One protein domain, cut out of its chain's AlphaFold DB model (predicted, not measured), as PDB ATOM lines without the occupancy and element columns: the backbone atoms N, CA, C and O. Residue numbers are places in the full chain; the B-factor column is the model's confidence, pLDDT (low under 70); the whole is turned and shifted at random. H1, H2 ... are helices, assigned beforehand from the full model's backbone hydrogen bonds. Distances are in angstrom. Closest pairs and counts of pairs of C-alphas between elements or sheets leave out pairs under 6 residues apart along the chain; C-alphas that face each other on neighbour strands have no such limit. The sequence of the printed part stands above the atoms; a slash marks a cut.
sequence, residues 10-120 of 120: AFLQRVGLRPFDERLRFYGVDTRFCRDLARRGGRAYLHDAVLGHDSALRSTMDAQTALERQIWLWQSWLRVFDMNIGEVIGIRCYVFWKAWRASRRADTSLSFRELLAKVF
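This is residues 10 to 120 of the 120 residues of an uncharacterized protein of Paraburkholderia steynii (UniProt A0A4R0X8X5). A hairpin of long helices H3 and H4 has short H5 packed on it; H2 lies near H3, H1 farther out, and residues 45 to 55 stick out. The printed part has 111 residues, named helices H1 to H5 in order, and no named strand. It is all helix and loose, radius of gyration of the C-alphas 16.6 A, spanning 49 by 36 by 26 A.

Start at H1, residues 10 to 15, which touches no helix. H2, residues 29 to 35, is close but not clearly touching H3, residues 63 to 80. H3 and H4, residues 85 to 103, form a hairpin, closest at C-alphas 74 and 95, 6.2 A. H5, residues 112 to 119, touches both. In H3, 13 of 14 O i to N i+4 pairs are within hydrogen-bond range, elsewhere every one.

Find H1's C-alpha 10 at (171.670, 142.284, 191.834). H3 runs 25.6 A, H4 27.0 A; H5 ends at C-alpha 119, (193.525, 124.430, 169.173).

The links H1 to H2 and H2 to H3 are long; residues 54 to 61 and 106 have pLDDT under 70.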
ATOM      1  N   ALA A  10     171.281 140.876 191.834       90.06
ATOM      2  CA  ALA A  10     171.670 142.284 191.834       90.06
ATOM      3  C   ALA A  10     173.098 142.498 191.305       90.06
ATOM      4  O   ALA A  10     173.380 143.494 190.642       90.06
ATOM      5  N   PHE A  11     174.022 141.569 191.572       89.88
ATOM      6  CA  PHE A  11     175.353 141.627 190.977       89.88
ATOM      7  C   PHE A  11     175.302 141.377 189.469       89.88
ATOM      8  O   PHE A  11     175.835 142.185 188.718       89.88
ATOM      9  N   LEU A  12     174.600 140.332 189.021       88.44
ATOM     10  CA  LEU A  12     174.443 140.035 187.592       88.44
ATOM     11  C   LEU A  12     173.885 141.217 186.792       88.44
ATOM     12  O   LEU A  12     174.418 141.543 185.737       88.44
ATOM     13  N   GLN A  13     172.868 141.902 187.319       87.69
ATOM     14  CA  GLN A  13     172.287 143.084 186.673       87.69
ATOM     15  C   GLN A  13     173.290 144.237 186.525       87.69
ATOM     16  O   GLN A  13     173.258 144.939 185.518       87.69
ATOM     17  N   ARG A  14     174.207 144.414 187.486       87.75
ATOM     18  CA  ARG A  14     175.260 145.444 187.417       87.75
ATOM     19  C   ARG A  14     176.351 145.125 186.399       87.75
ATOM     20  O   ARG A  14     176.925 146.041 185.826       87.75
ATOM     21  N   VAL A  15     176.646 143.844 186.183       85.06
ATOM     22  CA  VAL A  15     177.672 143.396 185.227       85.06
ATOM     23  C   VAL A  15     177.223 143.600 183.767       85.06
ATOM     24  O   VAL A  15     178.066 143.682 182.877       85.06
ATOM     25  N   GLY A  16     175.916 143.751 183.519       82.25
ATOM     26  CA  GLY A  16     175.350 144.122 182.219       82.25
ATOM     27  C   GLY A  16     174.722 142.955 181.449       82.25
ATOM     28  O   GLY A  16     174.605 141.844 181.955       82.25
ATOM     29  N   LEU A  17     174.297 143.224 180.207       77.69
ATOM     30  CA  LEU A  17     173.514 142.293 179.373       77.69
ATOM     31  C   LEU A  17     174.305 141.076 178.870       77.69
ATOM     32  O   LEU A  17     173.707 140.050 178.561       77.69
ATOM     33  N   ARG A  18     175.637 141.178 178.789       81.88
ATOM     34  CA  ARG A  18     176.528 140.085 178.370       81.88
ATOM     35  C   ARG A  18     177.606 139.843 179.426       81.88
ATOM     36  O   ARG A  18     178.764 140.206 179.228       81.88
ATOM     37  N   PRO A  19     177.236 139.271 180.584       83.06
ATOM     38  CA  PRO A  19     178.173 139.070 181.683       83.06
ATOM     39  C   PRO A  19     179.183 137.949 181.397       83.06
ATOM     40  O   PRO A  19     180.219 137.880 182.061       83.06
ATOM     41  N   PHE A  20     178.927 137.090 180.412       87.75
ATOM     42  CA  PHE A  20     179.776 135.954 180.062       87.75
ATOM     43  C   PHE A  20     180.417 136.144 178.684       87.75
ATOM     44  O   PHE A  20     179.827 136.746 177.793       87.75
ATOM     45  N   ASP A  21     181.635 135.624 178.519       85.56
ATOM     46  CA  ASP A  21     182.341 135.651 177.238       85.56
ATOM     47  C   ASP A  21     181.802 134.542 176.324       85.56
ATOM     48  O   ASP A  21     182.151 133.375 176.480       85.56
ATOM     49  N   GLU A  22     180.959 134.922 175.364       84.88
ATOM     50  CA  GLU A  22     180.290 134.022 174.408       84.88
ATOM     51  C   GLU A  22     181.261 133.272 173.485       84.88
ATOM     52  O   GLU A  22     180.884 132.294 172.840       84.88
ATOM     53  N   ARG A  23     182.530 133.697 173.409       86.12
ATOM     54  CA  ARG A  23     183.546 132.951 172.656       86.12
ATOM     55  C   ARG A  23     183.832 131.626 173.356       86.12
ATOM     56  O   ARG A  23     184.129 130.632 172.689       86.12
ATOM     57  N   LEU A  24     183.790 131.603 174.687       85.75
ATOM     58  CA  LEU A  24     184.023 130.408 175.488       85.75
ATOM     59  C   LEU A  24     182.827 129.460 175.344       85.75
ATOM     60  O   LEU A  24     181.675 129.865 175.440       85.75
ATOM     61  N   ARG A  25     183.121 128.184 175.074       81.25
ATOM     62  CA  ARG A  25     182.106 127.129 174.976       81.25
ATOM     63  C   ARG A  25     181.797 126.600 176.382       81.25
ATOM     64  O   ARG A  25     181.588 127.350 177.324       81.25
ATOM     65  N   PHE A  26     181.847 125.284 176.544       75.88
ATOM     66  CA  PHE A  26     181.595 124.594 177.803       75.88
ATOM     67  C   PHE A  26     182.651 124.856 178.895       75.88
ATOM     68  O   PHE A  26     182.375 124.658 180.072       75.88
ATOM     69  N   TYR A  27     183.859 125.291 178.518       85.06
ATOM     70  CA  TYR A  27     184.989 125.474 179.431       85.06
ATOM     71  C   TYR A  27     185.394 126.941 179.565       85.06
ATOM     72  O   TYR A  27     185.384 127.694 178.590       85.06
ATOM     73  N   GLY A  28     185.815 127.320 180.773       86.88
ATOM     74  CA  GLY A  28     186.473 128.594 181.062       86.88
ATOM     75  C   GLY A  28     185.538 129.782 181.288       86.88
ATOM     76  O   GLY A  28     186.020 130.825 181.719       86.88
ATOM     77  N   VAL A  29     184.229 129.647 181.039       89.38
ATOM     78  CA  VAL A  29     183.238 130.721 181.252       89.38
ATOM     79  C   VAL A  29     183.266 131.220 182.698       89.38
ATOM     80  O   VAL A  29     183.379 132.422 182.941       89.38
ATOM     81  N   ASP A  30     183.224 130.294 183.655       87.44
ATOM     82  CA  ASP A  30     183.302 130.583 185.088       87.44
ATOM     83  C   ASP A  30     184.658 131.179 185.478       87.44
ATOM     84  O   ASP A  30     184.727 132.186 186.175       87.44
ATOM     85  N   THR A  31     185.745 130.618 184.955       89.75
ATOM     86  CA  THR A  31     187.107 131.057 185.247       89.75
ATOM     87  C   THR A  31     187.331 132.488 184.756       89.75
ATOM     88  O   THR A  31     187.866 133.315 185.494       89.75
ATOM     89  N   ARG A  32     186.881 132.818 183.537       91.88
ATOM     90  CA  ARG A  32     186.955 134.180 182.991       91.88
ATOM     91  C   ARG A  32     186.119 135.146 183.821       91.88
ATOM     92  O   ARG A  32     186.615 136.205 184.200       91.88
ATOM     93  N   PHE A  33     184.889 134.758 184.148       89.69
ATOM     94  CA  PHE A  33     184.010 135.557 184.995       89.69
ATOM     95  C   PHE A  33     184.650 135.862 186.358       89.69
ATOM     96  O   PHE A  33     184.673 137.017 186.779       89.69
ATOM     97  N   CYS A  34     185.222 134.853 187.021       89.62
ATOM     98  CA  CYS A  34     185.882 134.997 188.320       89.62
ATOM     99  C   CYS A  34     187.163 135.838 188.251       89.62
ATOM    100  O   CYS A  34     187.428 136.614 189.166       89.62
ATOM    101  N   ARG A  35     187.946 135.738 187.174       89.94
ATOM    102  CA  ARG A  35     189.153 136.564 186.987       89.94
ATOM    103  C   ARG A  35     188.824 138.040 186.804       89.94
ATOM    104  O   ARG A  35     189.505 138.898 187.358       89.94
ATOM    105  N   ASP A  36     187.745 138.335 186.088       89.75
ATOM    106  CA  ASP A  36     187.268 139.707 185.914       89.75
ATOM    107  C   ASP A  36     186.410 140.195 187.100       89.75
ATOM    108  O   ASP A  36     185.967 141.343 187.104       89.75
ATOM    109  N   LEU A  37     186.186 139.369 188.131       90.19
ATOM    110  CA  LEU A  37     185.270 139.672 189.234       90.19
ATOM    111  C   LEU A  37     185.643 140.963 189.969       90.19
ATOM    112  O   LEU A  37     184.785 141.823 190.161       90.19
ATOM    113  N   ALA A  38     186.915 141.117 190.343       84.62
ATOM    114  CA  ALA A  38     187.393 142.307 191.043       84.62
ATOM    115  C   ALA A  38     187.253 143.568 190.173       84.62
ATOM    116  O   ALA A  38     186.783 144.600 190.648       84.62
ATOM    117  N   ARG A  39     187.564 143.460 188.872       86.81
ATOM    118  CA  ARG A  39     187.380 144.547 187.890       86.81
ATOM    119  C   ARG A  39     185.910 144.948 187.741       86.81
ATOM    120  O   ARG A  39     185.616 146.096 187.440       86.81
ATOM    121  N   ARG A  40     184.990 144.014 187.985       86.44
ATOM    122  CA  ARG A  40     183.534 144.220 187.973       86.44
ATOM    123  C   ARG A  40     182.975 144.682 189.326       86.44
ATOM    124  O   ARG A  40     181.760 144.697 189.508       86.44
ATOM    125  N   GLY A  41     183.833 145.015 190.295       86.44
ATOM    126  CA  GLY A  41     183.419 145.417 191.645       86.44
ATOM    127  C   GLY A  41     182.782 144.287 192.461       86.44
ATOM    128  O   GLY A  41     182.039 144.544 193.410       86.44
ATOM    129  N   GLY A  42     183.023 143.034 192.072       88.00
ATOM    130  CA  GLY A  42     182.545 141.848 192.769       88.00
ATOM    131  C   GLY A  42     183.467 141.418 193.909       88.00
ATOM    132  O   GLY A  42     184.648 141.759 193.951       88.00
ATOM    133  N   ARG A  43     182.918 140.624 194.828       89.38
ATOM    134  CA  ARG A  43     183.654 139.930 195.895       89.38
ATOM    135  C   ARG A  43     183.312 138.446 195.833       89.38
ATOM    136  O   ARG A  43     182.169 138.107 195.528       89.38
ATOM    137  N   ALA A  44     184.290 137.589 196.105       89.56
ATOM    138  CA  ALA A  44     184.097 136.144 196.181       89.56
ATOM    139  C   ALA A  44     184.112 135.684 197.640       89.56
ATOM    140  O   ALA A  44     184.867 136.216 198.451       89.56
ATOM    141  N   TYR A  45     183.303 134.672 197.934       89.88
ATOM    142  CA  TYR A  45     183.283 133.969 199.210       89.88
ATOM    143  C   TYR A  45     183.346 132.475 198.911       89.88
ATOM    144  O   TYR A  45     182.676 132.007 197.988       89.88
ATOM    145  N   LEU A  46     184.160 131.745 199.666       88.94
ATOM    146  CA  LEU A  46     184.236 130.294 199.573       88.94
ATOM    147  C   LEU A  46     183.340 129.697 200.654       88.94
ATOM    148  O   LEU A  46     183.455 130.066 201.821       88.94
ATOM    149  N   HIS A  47     182.447 128.796 200.257       86.56
ATOM    150  CA  HIS A  47     181.649 128.016 201.192       86.56
ATOM    151  C   HIS A  47     182.269 126.626 201.329       86.56
ATOM    152  O   HIS A  47     182.651 126.030 200.326       86.56
ATOM    153  N   ASP A  48     182.295 126.081 202.543       88.25
ATOM    154  CA  ASP A  48     182.815 124.734 202.832       88.25
ATOM    155  C   ASP A  48     181.827 123.609 202.444       88.25
ATOM    156  O   ASP A  48     181.783 122.533 203.030       88.25
ATOM    157  N   ALA A  49     180.940 123.879 201.482       85.62
ATOM    158  CA  ALA A  49     179.971 122.893 201.022       85.62
ATOM    159  C   ALA A  49     180.617 121.992 199.967       85.62
ATOM    160  O   ALA A  49     181.189 122.471 198.986       85.62
ATOM    161  N   VAL A  50     180.465 120.679 200.132       83.56
ATOM    162  CA  VAL A  50     180.914 119.694 199.148       83.56
ATOM    163  C   VAL A  50     179.761 119.364 198.207       83.56
ATOM    164  O   VAL A  50     178.748 118.802 198.616       83.56
ATOM    165  N   LEU A  51     179.923 119.698 196.928       80.25
ATOM    166  CA  LEU A  51     178.986 119.328 195.872       80.25
ATOM    167  C   LEU A  51     179.518 118.094 195.139       80.25
ATOM    168  O   LEU A  51     180.544 118.158 194.461       80.25
ATOM    169  N   GLY A  52     178.813 116.967 195.262       77.94
ATOM    170  CA  GLY A  52     179.091 115.785 194.452       77.94
ATOM    171  C   GLY A  52     178.803 116.078 192.980       77.94
ATOM    172  O   GLY A  52     177.715 116.543 192.641       77.94
ATOM    173  N   HIS A  53     179.769 115.826 192.097       70.56
ATOM    174  CA  HIS A  53     179.549 115.946 190.660       70.56
ATOM    175  C   HIS A  53     180.234 114.821 189.883       70.56
ATOM    176  O   HIS A  53     181.368 114.433 190.182       70.56
ATOM    177  N   ASP A  54     179.609 114.394 188.790       66.06
ATOM    178  CA  ASP A  54     180.287 113.602 187.773       66.06
ATOM    179  C   ASP A  54     181.075 114.533 186.852       66.06
ATOM    180  O   ASP A  54     180.541 115.428 186.179       66.06
ATOM    181  N   SER A  55     182.397 114.360 186.852       61.50
ATOM    182  CA  SER A  55     183.263 115.129 185.966       61.50
ATOM    183  C   SER A  55     182.994 114.716 184.521       61.50
ATOM    184  O   SER A  55     183.140 113.554 184.154       61.50
ATOM    185  N   ALA A  56     182.675 115.696 183.676       61.25
ATOM    186  CA  ALA A  56     182.419 115.498 182.249       61.25
ATOM    187  C   ALA A  56     183.626 114.924 181.477       61.25
ATOM    188  O   ALA A  56     183.469 114.479 180.347       61.25
ATOM    189  N   LEU A  57     184.827 114.943 182.061       58.84
ATOM    190  CA  LEU A  57     186.036 114.341 181.487       58.84
ATOM    191  C   LEU A  57     186.316 112.924 182.026       58.84
ATOM    192  O   LEU A  57     187.298 112.314 181.617       58.84
ATOM    193  N   ARG A  58     185.499 112.421 182.963       59.25
ATOM    194  CA  ARG A  58     185.647 111.100 183.601       59.25
ATOM    195  C   ARG A  58     184.477 110.146 183.335       59.25
ATOM    196  O   ARG A  58     184.561 108.993 183.736       59.25
ATOM    197  N   SER A  59     183.402 110.596 182.683       59.28
ATOM    198  CA  SER A  59     182.325 109.700 182.242       59.28
ATOM    199  C   SER A  59     182.804 108.802 181.096       59.28
ATOM    200  O   SER A  59     183.661 109.225 180.322       59.28
ATOM    201  N   THR A  60     182.228 107.604 180.965       60.47
ATOM    202  CA  THR A  60     182.438 106.635 179.872       60.47
ATOM    203  C   THR A  60     182.108 107.248 178.510       60.47
ATOM    204  O   THR A  60     181.000 107.111 177.995       60.47
ATOM    205  N   MET A  61     183.052 107.992 177.952       67.00
ATOM    206  CA  MET A  61     182.934 108.641 176.654       67.00
ATOM    207  C   MET A  61     183.845 107.950 175.659       67.00
ATOM    208  O   MET A  61     184.933 107.504 176.025       67.00
ATOM    209  N   ASP A  62     183.418 107.907 174.401       79.75
ATOM    210  CA  ASP A  62     184.306 107.493 173.328       79.75
ATOM    211  C   ASP A  62     185.545 108.418 173.264       79.75
ATOM    212  O   ASP A  62     185.516 109.588 173.676       79.75
ATOM    213  N   ALA A  63     186.650 107.878 172.748       79.75
ATOM    214  CA  ALA A  63     187.936 108.566 172.696       79.75
ATOM    215  C   ALA A  63     187.904 109.865 171.866       79.75
ATOM    216  O   ALA A  63     188.600 110.830 172.199       79.75
ATOM    217  N   GLN A  64     187.082 109.930 170.817       81.88
ATOM    218  CA  GLN A  64     186.937 111.103 169.961       81.88
ATOM    219  C   GLN A  64     186.208 112.232 170.693       81.88
ATOM    220  O   GLN A  64     186.710 113.358 170.722       81.88
ATOM    221  N   THR A  65     185.091 111.953 171.364       82.88
ATOM    222  CA  THR A  65     184.376 112.984 172.131       82.88
ATOM    223  C   THR A  65     185.213 113.469 173.323       82.88
ATOM    224  O   THR A  65     185.188 114.655 173.676       82.88
ATOM    225  N   ALA A  66     186.017 112.592 173.934       83.06
ATOM    226  CA  ALA A  66     186.979 112.987 174.962       83.06
ATOM    227  C   ALA A  66     188.056 113.943 174.408       83.06
ATOM    228  O   ALA A  66     188.361 114.966 175.032       83.06
ATOM    229  N   LEU A  67     188.586 113.653 173.214       86.00
ATOM    230  CA  LEU A  67     189.561 114.501 172.530       86.00
ATOM    231  C   LEU A  67     188.973 115.866 172.147       86.00
ATOM    232  O   LEU A  67     189.614 116.891 172.374       86.00
ATOM    233  N   GLU A  68     187.742 115.913 171.634       87.75
ATOM    234  CA  GLU A  68     187.056 117.174 171.322       87.75
ATOM    235  C   GLU A  68     186.862 118.049 172.562       87.75
ATOM    236  O   GLU A  68     187.181 119.243 172.545       87.75
ATOM    237  N   ARG A  69     186.413 117.459 173.678       86.81
ATOM    238  CA  ARG A  69     186.299 118.175 174.957       86.81
ATOM    239  C   ARG A  69     187.649 118.703 175.431       86.81
ATOM    240  O   ARG A  69     187.719 119.815 175.956       86.81
ATOM    241  N   GLN A  70     188.717 117.938 175.232       88.69
ATOM    242  CA  GLN A  70     190.069 118.361 175.575       88.69
ATOM    243  C   GLN A  70     190.549 119.528 174.696       88.69
ATOM    244  O   GLN A  70     191.157 120.464 175.218       88.69
ATOM    245  N   ILE A  71     190.220 119.529 173.401       91.00
ATOM    246  CA  ILE A  71     190.483 120.655 172.494       91.00
ATOM    247  C   ILE A  71     189.735 121.908 172.963       91.00
ATOM    248  O   ILE A  71     190.350 122.966 173.084       91.00
ATOM    249  N   TRP A  72     188.445 121.805 173.300       91.19
ATOM    250  CA  TRP A  72     187.677 122.953 173.810       91.19
ATOM    251  C   TRP A  72     188.249 123.507 175.116       91.19
ATOM    252  O   TRP A  72     188.271 124.722 175.316       91.19
ATOM    253  N   LEU A  73     188.739 122.634 175.999       90.81
ATOM    254  CA  LEU A  73     189.416 123.043 177.225       90.81
ATOM    255  C   LEU A  73     190.690 123.838 176.912       90.81
ATOM    256  O   LEU A  73     190.883 124.921 177.461       90.81
ATOM    257  N   TRP A  74     191.530 123.354 175.999       94.12
ATOM    258  CA  TRP A  74     192.743 124.067 175.595       94.12
ATOM    259  C   TRP A  74     192.448 125.411 174.929       94.12
ATOM    260  O   TRP A  74     193.060 126.412 175.298       94.12
ATOM    261  N   GLN A  75     191.460 125.466 174.034       93.81
ATOM    262  CA  GLN A  75     190.977 126.720 173.444       93.81
ATOM    263  C   GLN A  75     190.500 127.709 174.518       93.81
ATOM    264  O   GLN A  75     190.766 128.908 174.420       93.81
ATOM    265  N   SER A  76     189.810 127.225 175.558       94.00
ATOM    266  CA  SER A  76     189.372 128.080 176.666       94.00
ATOM    267  C   SER A  76     190.558 128.668 177.427       94.00
ATOM    268  O   SER A  76     190.568 129.863 177.717       94.00
ATOM    269  N   TRP A  77     191.600 127.875 177.680       94.50
ATOM    270  CA  TRP A  77     192.786 128.343 178.388       94.50
ATOM    271  C   TRP A  77     193.500 129.461 177.634       94.50
ATOM    272  O   TRP A  77     193.823 130.482 178.237       94.50
ATOM    273  N   LEU A  78     193.654 129.327 176.314       94.12
ATOM    274  CA  LEU A  78     194.266 130.363 175.473       94.12
ATOM    275  C   LEU A  78     193.529 131.713 175.527       94.12
ATOM    276  O   LEU A  78     194.119 132.739 175.197       94.12
ATOM    277  N   ARG A  79     192.254 131.722 175.931       92.62
ATOM    278  CA  ARG A  79     191.415 132.927 176.036       92.62
ATOM    279  C   ARG A  79     191.267 133.453 177.459       92.62
ATOM    280  O   ARG A  79     190.967 134.626 177.644       92.62
ATOM    281  N   VAL A  80     191.402 132.593 178.463       93.81
ATOM    282  CA  VAL A  80     191.211 132.966 179.873       93.81
ATOM    283  C   VAL A  80     192.515 133.449 180.515       93.81
ATOM    284  O   VAL A  80     192.490 134.341 181.364       93.81
ATOM    285  N   PHE A  81     193.647 132.867 180.120       93.00
ATOM    286  CA  PHE A  81     194.969 133.163 180.670       93.00
ATOM    287  C   PHE A  81     195.651 134.282 179.860       93.00
ATOM    288  O   PHE A  81     196.610 134.048 179.128       93.00
ATOM    289  N   ASP A  82     195.099 135.498 179.965       93.38
ATOM    290  CA  ASP A  82     195.461 136.677 179.165       93.38
ATOM    291  C   ASP A  82     195.782 137.954 179.980       93.38
ATOM    292  O   ASP A  82     195.793 139.047 179.416       93.38
ATOM    293  N   MET A  83     196.056 137.877 181.293       88.44
ATOM    294  CA  MET A  83     196.289 139.081 182.118       88.44
ATOM    295  C   MET A  83     197.625 139.765 181.836       88.44
ATOM    296  O   MET A  83     197.739 140.970 182.049       88.44
ATOM    297  N   ASN A  84     198.648 139.015 181.426       93.62
ATOM    298  CA  ASN A  84     199.959 139.564 181.098       93.62
ATOM    299  C   ASN A  84     200.685 138.698 180.060       93.62
ATOM    300  O   ASN A  84     200.335 137.541 179.832       93.62
ATOM    301  N   ILE A  85     201.729 139.262 179.448       95.12
ATOM    302  CA  ILE A  85     202.501 138.602 178.383       95.12
ATOM    303  C   ILE A  85     203.113 137.278 178.863       95.12
ATOM    304  O   ILE A  85     203.104 136.300 178.119       95.12
ATOM    305  N   GLY A  86     203.605 137.221 180.104       96.69
ATOM    306  CA  GLY A  86     204.179 136.000 180.676       96.69
ATOM    307  C   GLY A  86     203.153 134.872 180.784       96.69
ATOM    308  O   GLY A  86     203.435 133.742 180.394       96.69
ATOM    309  N   GLU A  87     201.942 135.188 181.237       94.19
ATOM    310  CA  GLU A  87     200.822 134.248 181.298       94.19
ATOM    311  C   GLU A  87     200.421 133.764 179.896       94.19
ATOM    312  O   GLU A  87     200.280 132.558 179.687       94.19
ATOM    313  N   VAL A  88     200.337 134.673 178.918       95.75
ATOM    314  CA  VAL A  88     200.023 134.337 177.517       95.75
ATOM    315  C   VAL A  88     201.075 133.403 176.916       95.75
ATOM    316  O   VAL A  88     200.728 132.410 176.274       95.75
ATOM    317  N   ILE A  89     202.364 133.684 177.109       97.12
ATOM    318  CA  ILE A  89     203.443 132.820 176.610       97.12
ATOM    319  C   ILE A  89     203.394 131.468 177.326       97.12
ATOM    320  O   ILE A  89     203.382 130.423 176.673       97.12
ATOM    321  N   GLY A  90     203.298 131.484 178.657       97.44
ATOM    322  CA  GLY A  90     203.265 130.281 179.480       97.44
ATOM    323  C   GLY A  90     202.126 129.344 179.092       97.44
ATOM    324  O   GLY A  90     202.358 128.149 178.885       97.44
ATOM    325  N   ILE A  91     200.909 129.870 178.910       96.62
ATOM    326  CA  ILE A  91     199.765 129.035 178.543       96.62
ATOM    327  C   ILE A  91     199.888 128.480 177.124       96.62
ATOM    328  O   ILE A  91     199.551 127.318 176.897       96.62
ATOM    329  N   ARG A  92     200.434 129.251 176.173       96.19
ATOM    330  CA  ARG A  92     200.686 128.772 174.806       96.19
ATOM    331  C   ARG A  92     201.711 127.642 174.791       96.19
ATOM    332  O   ARG A  92     201.453 126.609 174.174       96.19
ATOM    333  N   CYS A  93     202.823 127.792 175.512       96.75
ATOM    334  CA  CYS A  93     203.828 126.738 175.671       96.75
ATOM    335  C   CYS A  93     203.231 125.487 176.326       96.75
ATOM    336  O   CYS A  93     203.457 124.369 175.860       96.75
ATOM    337  N   TYR A  94     202.421 125.665 177.372       96.12
ATOM    338  CA  TYR A  94     201.764 124.559 178.058       96.12
ATOM    339  C   TYR A  94     200.782 123.816 177.145       96.12
ATOM    340  O   TYR A  94     200.822 122.589 177.065       96.12
ATOM    341  N   VAL A  95     199.935 124.539 176.411       95.38
ATOM    342  CA  VAL A  95     198.989 123.955 175.452       95.38
ATOM    343  C   VAL A  95     199.722 123.239 174.316       95.38
ATOM    344  O   VAL A  95     199.350 122.117 173.974       95.38
ATOM    345  N   PHE A  96     200.802 123.819 173.788       95.00
ATOM    346  CA  PHE A  96     201.642 123.175 172.777       95.00
ATOM    347  C   PHE A  96     202.227 121.851 173.287       95.00
ATOM    348  O   PHE A  96     202.090 120.816 172.632       95.00
ATOM    349  N   TRP A  97     202.808 121.848 174.492       95.19
ATOM    350  CA  TRP A  97     203.314 120.630 175.132       95.19
ATOM    351  C   TRP A  97     202.207 119.588 175.349       95.19
ATOM    352  O   TRP A  97     202.407 118.398 175.096       95.19
ATOM    353  N   LYS A  98     201.012 120.017 175.771       93.25
ATOM    354  CA  LYS A  98     199.849 119.137 175.956       93.25
ATOM    355  C   LYS A  98     199.373 118.525 174.636       93.25
ATOM    356  O   LYS A  98     199.085 117.328 174.624       93.25
ATOM    357  N   ALA A  99     199.323 119.302 173.554       91.69
ATOM    358  CA  ALA A  99     198.982 118.821 172.217       91.69
ATOM    359  C   ALA A  99     200.027 117.821 171.699       91.69
ATOM    360  O   ALA A  99     199.660 116.762 171.194       91.69
ATOM    361  N   TRP A 100     201.319 118.095 171.916       91.69
ATOM    362  CA  TRP A 100     202.409 117.183 171.558       91.69
ATOM    363  C   TRP A 100     202.339 115.872 172.340       91.69
ATOM    364  O   TRP A 100     202.515 114.790 171.791       91.69
ATOM    365  N   ARG A 101     202.031 115.935 173.637       91.19
ATOM    366  CA  ARG A 101     201.849 114.728 174.445       91.19
ATOM    367  C   ARG A 101     200.612 113.933 174.020       91.19
ATOM    368  O   ARG A 101     200.637 112.709 174.092       91.19
ATOM    369  N   ALA A 102     199.533 114.604 173.622       88.25
ATOM    370  CA  ALA A 102     198.303 113.947 173.190       88.25
ATOM    371  C   ALA A 102     198.441 113.270 171.822       88.25
ATOM    372  O   ALA A 102     197.941 112.159 171.668       88.25
ATOM    373  N   SER A 103     199.166 113.872 170.873       87.69
ATOM    374  CA  SER A 103     199.416 113.274 169.551       87.69
ATOM    375  C   SER A 103     200.236 111.982 169.606       87.69
ATOM    376  O   SER A 103     200.234 111.213 168.655       87.69
ATOM    377  N   ARG A 104     200.943 111.732 170.716       87.62
ATOM    378  CA  ARG A 104     201.729 110.510 170.948       87.62
ATOM    379  C   ARG A 104     200.953 109.406 171.677       87.62
ATOM    380  O   ARG A 104     201.543 108.380 172.001       87.62
ATOM    381  N   ARG A 105     199.671 109.612 171.997       84.94
ATOM    382  CA  ARG A 105     198.819 108.573 172.601       84.94
ATOM    383  C   ARG A 105     198.261 107.666 171.508       84.94
ATOM    384  O   ARG A 105     197.846 108.169 170.472       84.94
ATOM    385  N   ALA A 106     198.213 106.361 171.776       67.88
ATOM    386  CA  ALA A 106     197.731 105.357 170.824       67.88
ATOM    387  C   ALA A 106     196.267 105.580 170.388       67.88
ATOM    388  O   ALA A 106     195.929 105.308 169.245       67.88
ATOM    389  N   ASP A 107     195.438 106.150 171.268       73.25
ATOM    390  CA  ASP A 107     194.005 106.375 171.018       73.25
ATOM    391  C   ASP A 107     193.690 107.702 170.300       73.25
ATOM    392  O   ASP A 107     192.524 108.053 170.110       73.25
ATOM    393  N   THR A 108     194.706 108.486 169.929       75.56
ATOM    394  CA  THR A 108     194.503 109.785 169.275       75.56
ATOM    395  C   THR A 108     194.549 109.630 167.758       75.56
ATOM    396  O   THR A 108     195.599 109.350 167.190       75.56
ATOM    397  N   SER A 109     193.431 109.899 167.081       77.19
ATOM    398  CA  SER A 109     193.319 109.815 165.614       77.19
ATOM    399  C   SER A 109     193.913 111.006 164.847       77.19
ATOM    400  O   SER A 109     193.993 110.964 163.624       77.19
ATOM    401  N   LEU A 110     194.315 112.076 165.542       84.69
ATOM    402  CA  LEU A 110     194.815 113.314 164.940       84.69
ATOM    403  C   LEU A 110     196.334 113.438 165.064       84.69
ATOM    404  O   LEU A 110     196.908 113.263 166.144       84.69
ATOM    405  N   SER A 111     196.978 113.856 163.978       88.50
ATOM    406  CA  SER A 111     198.384 114.241 163.989       88.50
ATOM    407  C   SER A 111     198.614 115.495 164.839       88.50
ATOM    408  O   SER A 111     197.715 116.295 165.114       88.50
ATOM    409  N   PHE A 112     199.868 115.720 165.229       88.75
ATOM    410  CA  PHE A 112     200.236 116.902 166.006       88.75
ATOM    411  C   PHE A 112     199.874 118.225 165.306       88.75
ATOM    412  O   PHE A 112     199.391 119.150 165.955       88.75
ATOM    413  N   ARG A 113     200.074 118.311 163.983       90.06
ATOM    414  CA  ARG A 113     199.765 119.520 163.202       90.06
ATOM    415  C   ARG A 113     198.264 119.796 163.165       90.06
ATOM    416  O   ARG A 113     197.859 120.937 163.361       90.06
ATOM    417  N   GLU A 114     197.452 118.759 162.978       90.62
ATOM    418  CA  GLU A 114     195.989 118.877 162.989       90.62
ATOM    419  C   GLU A 114     195.464 119.272 164.371       90.62
ATOM    420  O   GLU A 114     194.545 120.083 164.472       90.62
ATOM    421  N   LEU A 115     196.069 118.750 165.443       90.25
ATOM    422  CA  LEU A 115     195.732 119.162 166.805       90.25
ATOM    423  C   LEU A 115     196.046 120.636 167.043       90.25
ATOM    424  O   LEU A 115     195.199 121.345 167.576       90.25
ATOM    425  N   LEU A 116     197.220 121.117 166.627       92.62
ATOM    426  CA  LEU A 116     197.549 122.536 166.757       92.62
ATOM    427  C   LEU A 116     196.586 123.418 165.961       92.62
ATOM    428  O   LEU A 116     196.085 124.386 166.522       92.62
ATOM    429  N   ALA A 117     196.273 123.052 164.715       92.56
ATOM    430  CA  ALA A 117     195.339 123.797 163.865       92.56
ATOM    431  C   ALA A 117     193.907 123.838 164.423       92.56
ATOM    432  O   ALA A 117     193.154 124.761 164.136       92.56
ATOM    433  N   LYS A 118     193.507 122.836 165.215       92.06
ATOM    434  CA  LYS A 118     192.214 122.849 165.912       92.06
ATOM    435  C   LYS A 118     192.244 123.663 167.203       92.06
ATOM    436  O   LYS A 118     191.191 124.099 167.657       92.06
ATOM    437  N   VAL A 119     193.401 123.814 167.843       91.06
ATOM    438  CA  VAL A 119     193.525 124.430 169.173       91.06
ATOM    439  C   VAL A 119     193.809 125.929 169.109       91.06
ATOM    440  O   VAL A 119     193.274 126.660 169.943       91.06
ATOM    441  N   PHE A 120     194.638 126.362 168.161       90.50
ATOM    442  CA  PHE A 120     195.034 127.757 167.949       90.50
ATOM    443  C   PHE A 120     194.219 128.394 166.827       90.50
ATOM    444  O   PHE A 120     193.847 129.576 167.004       90.50
TER     445      PHE A 120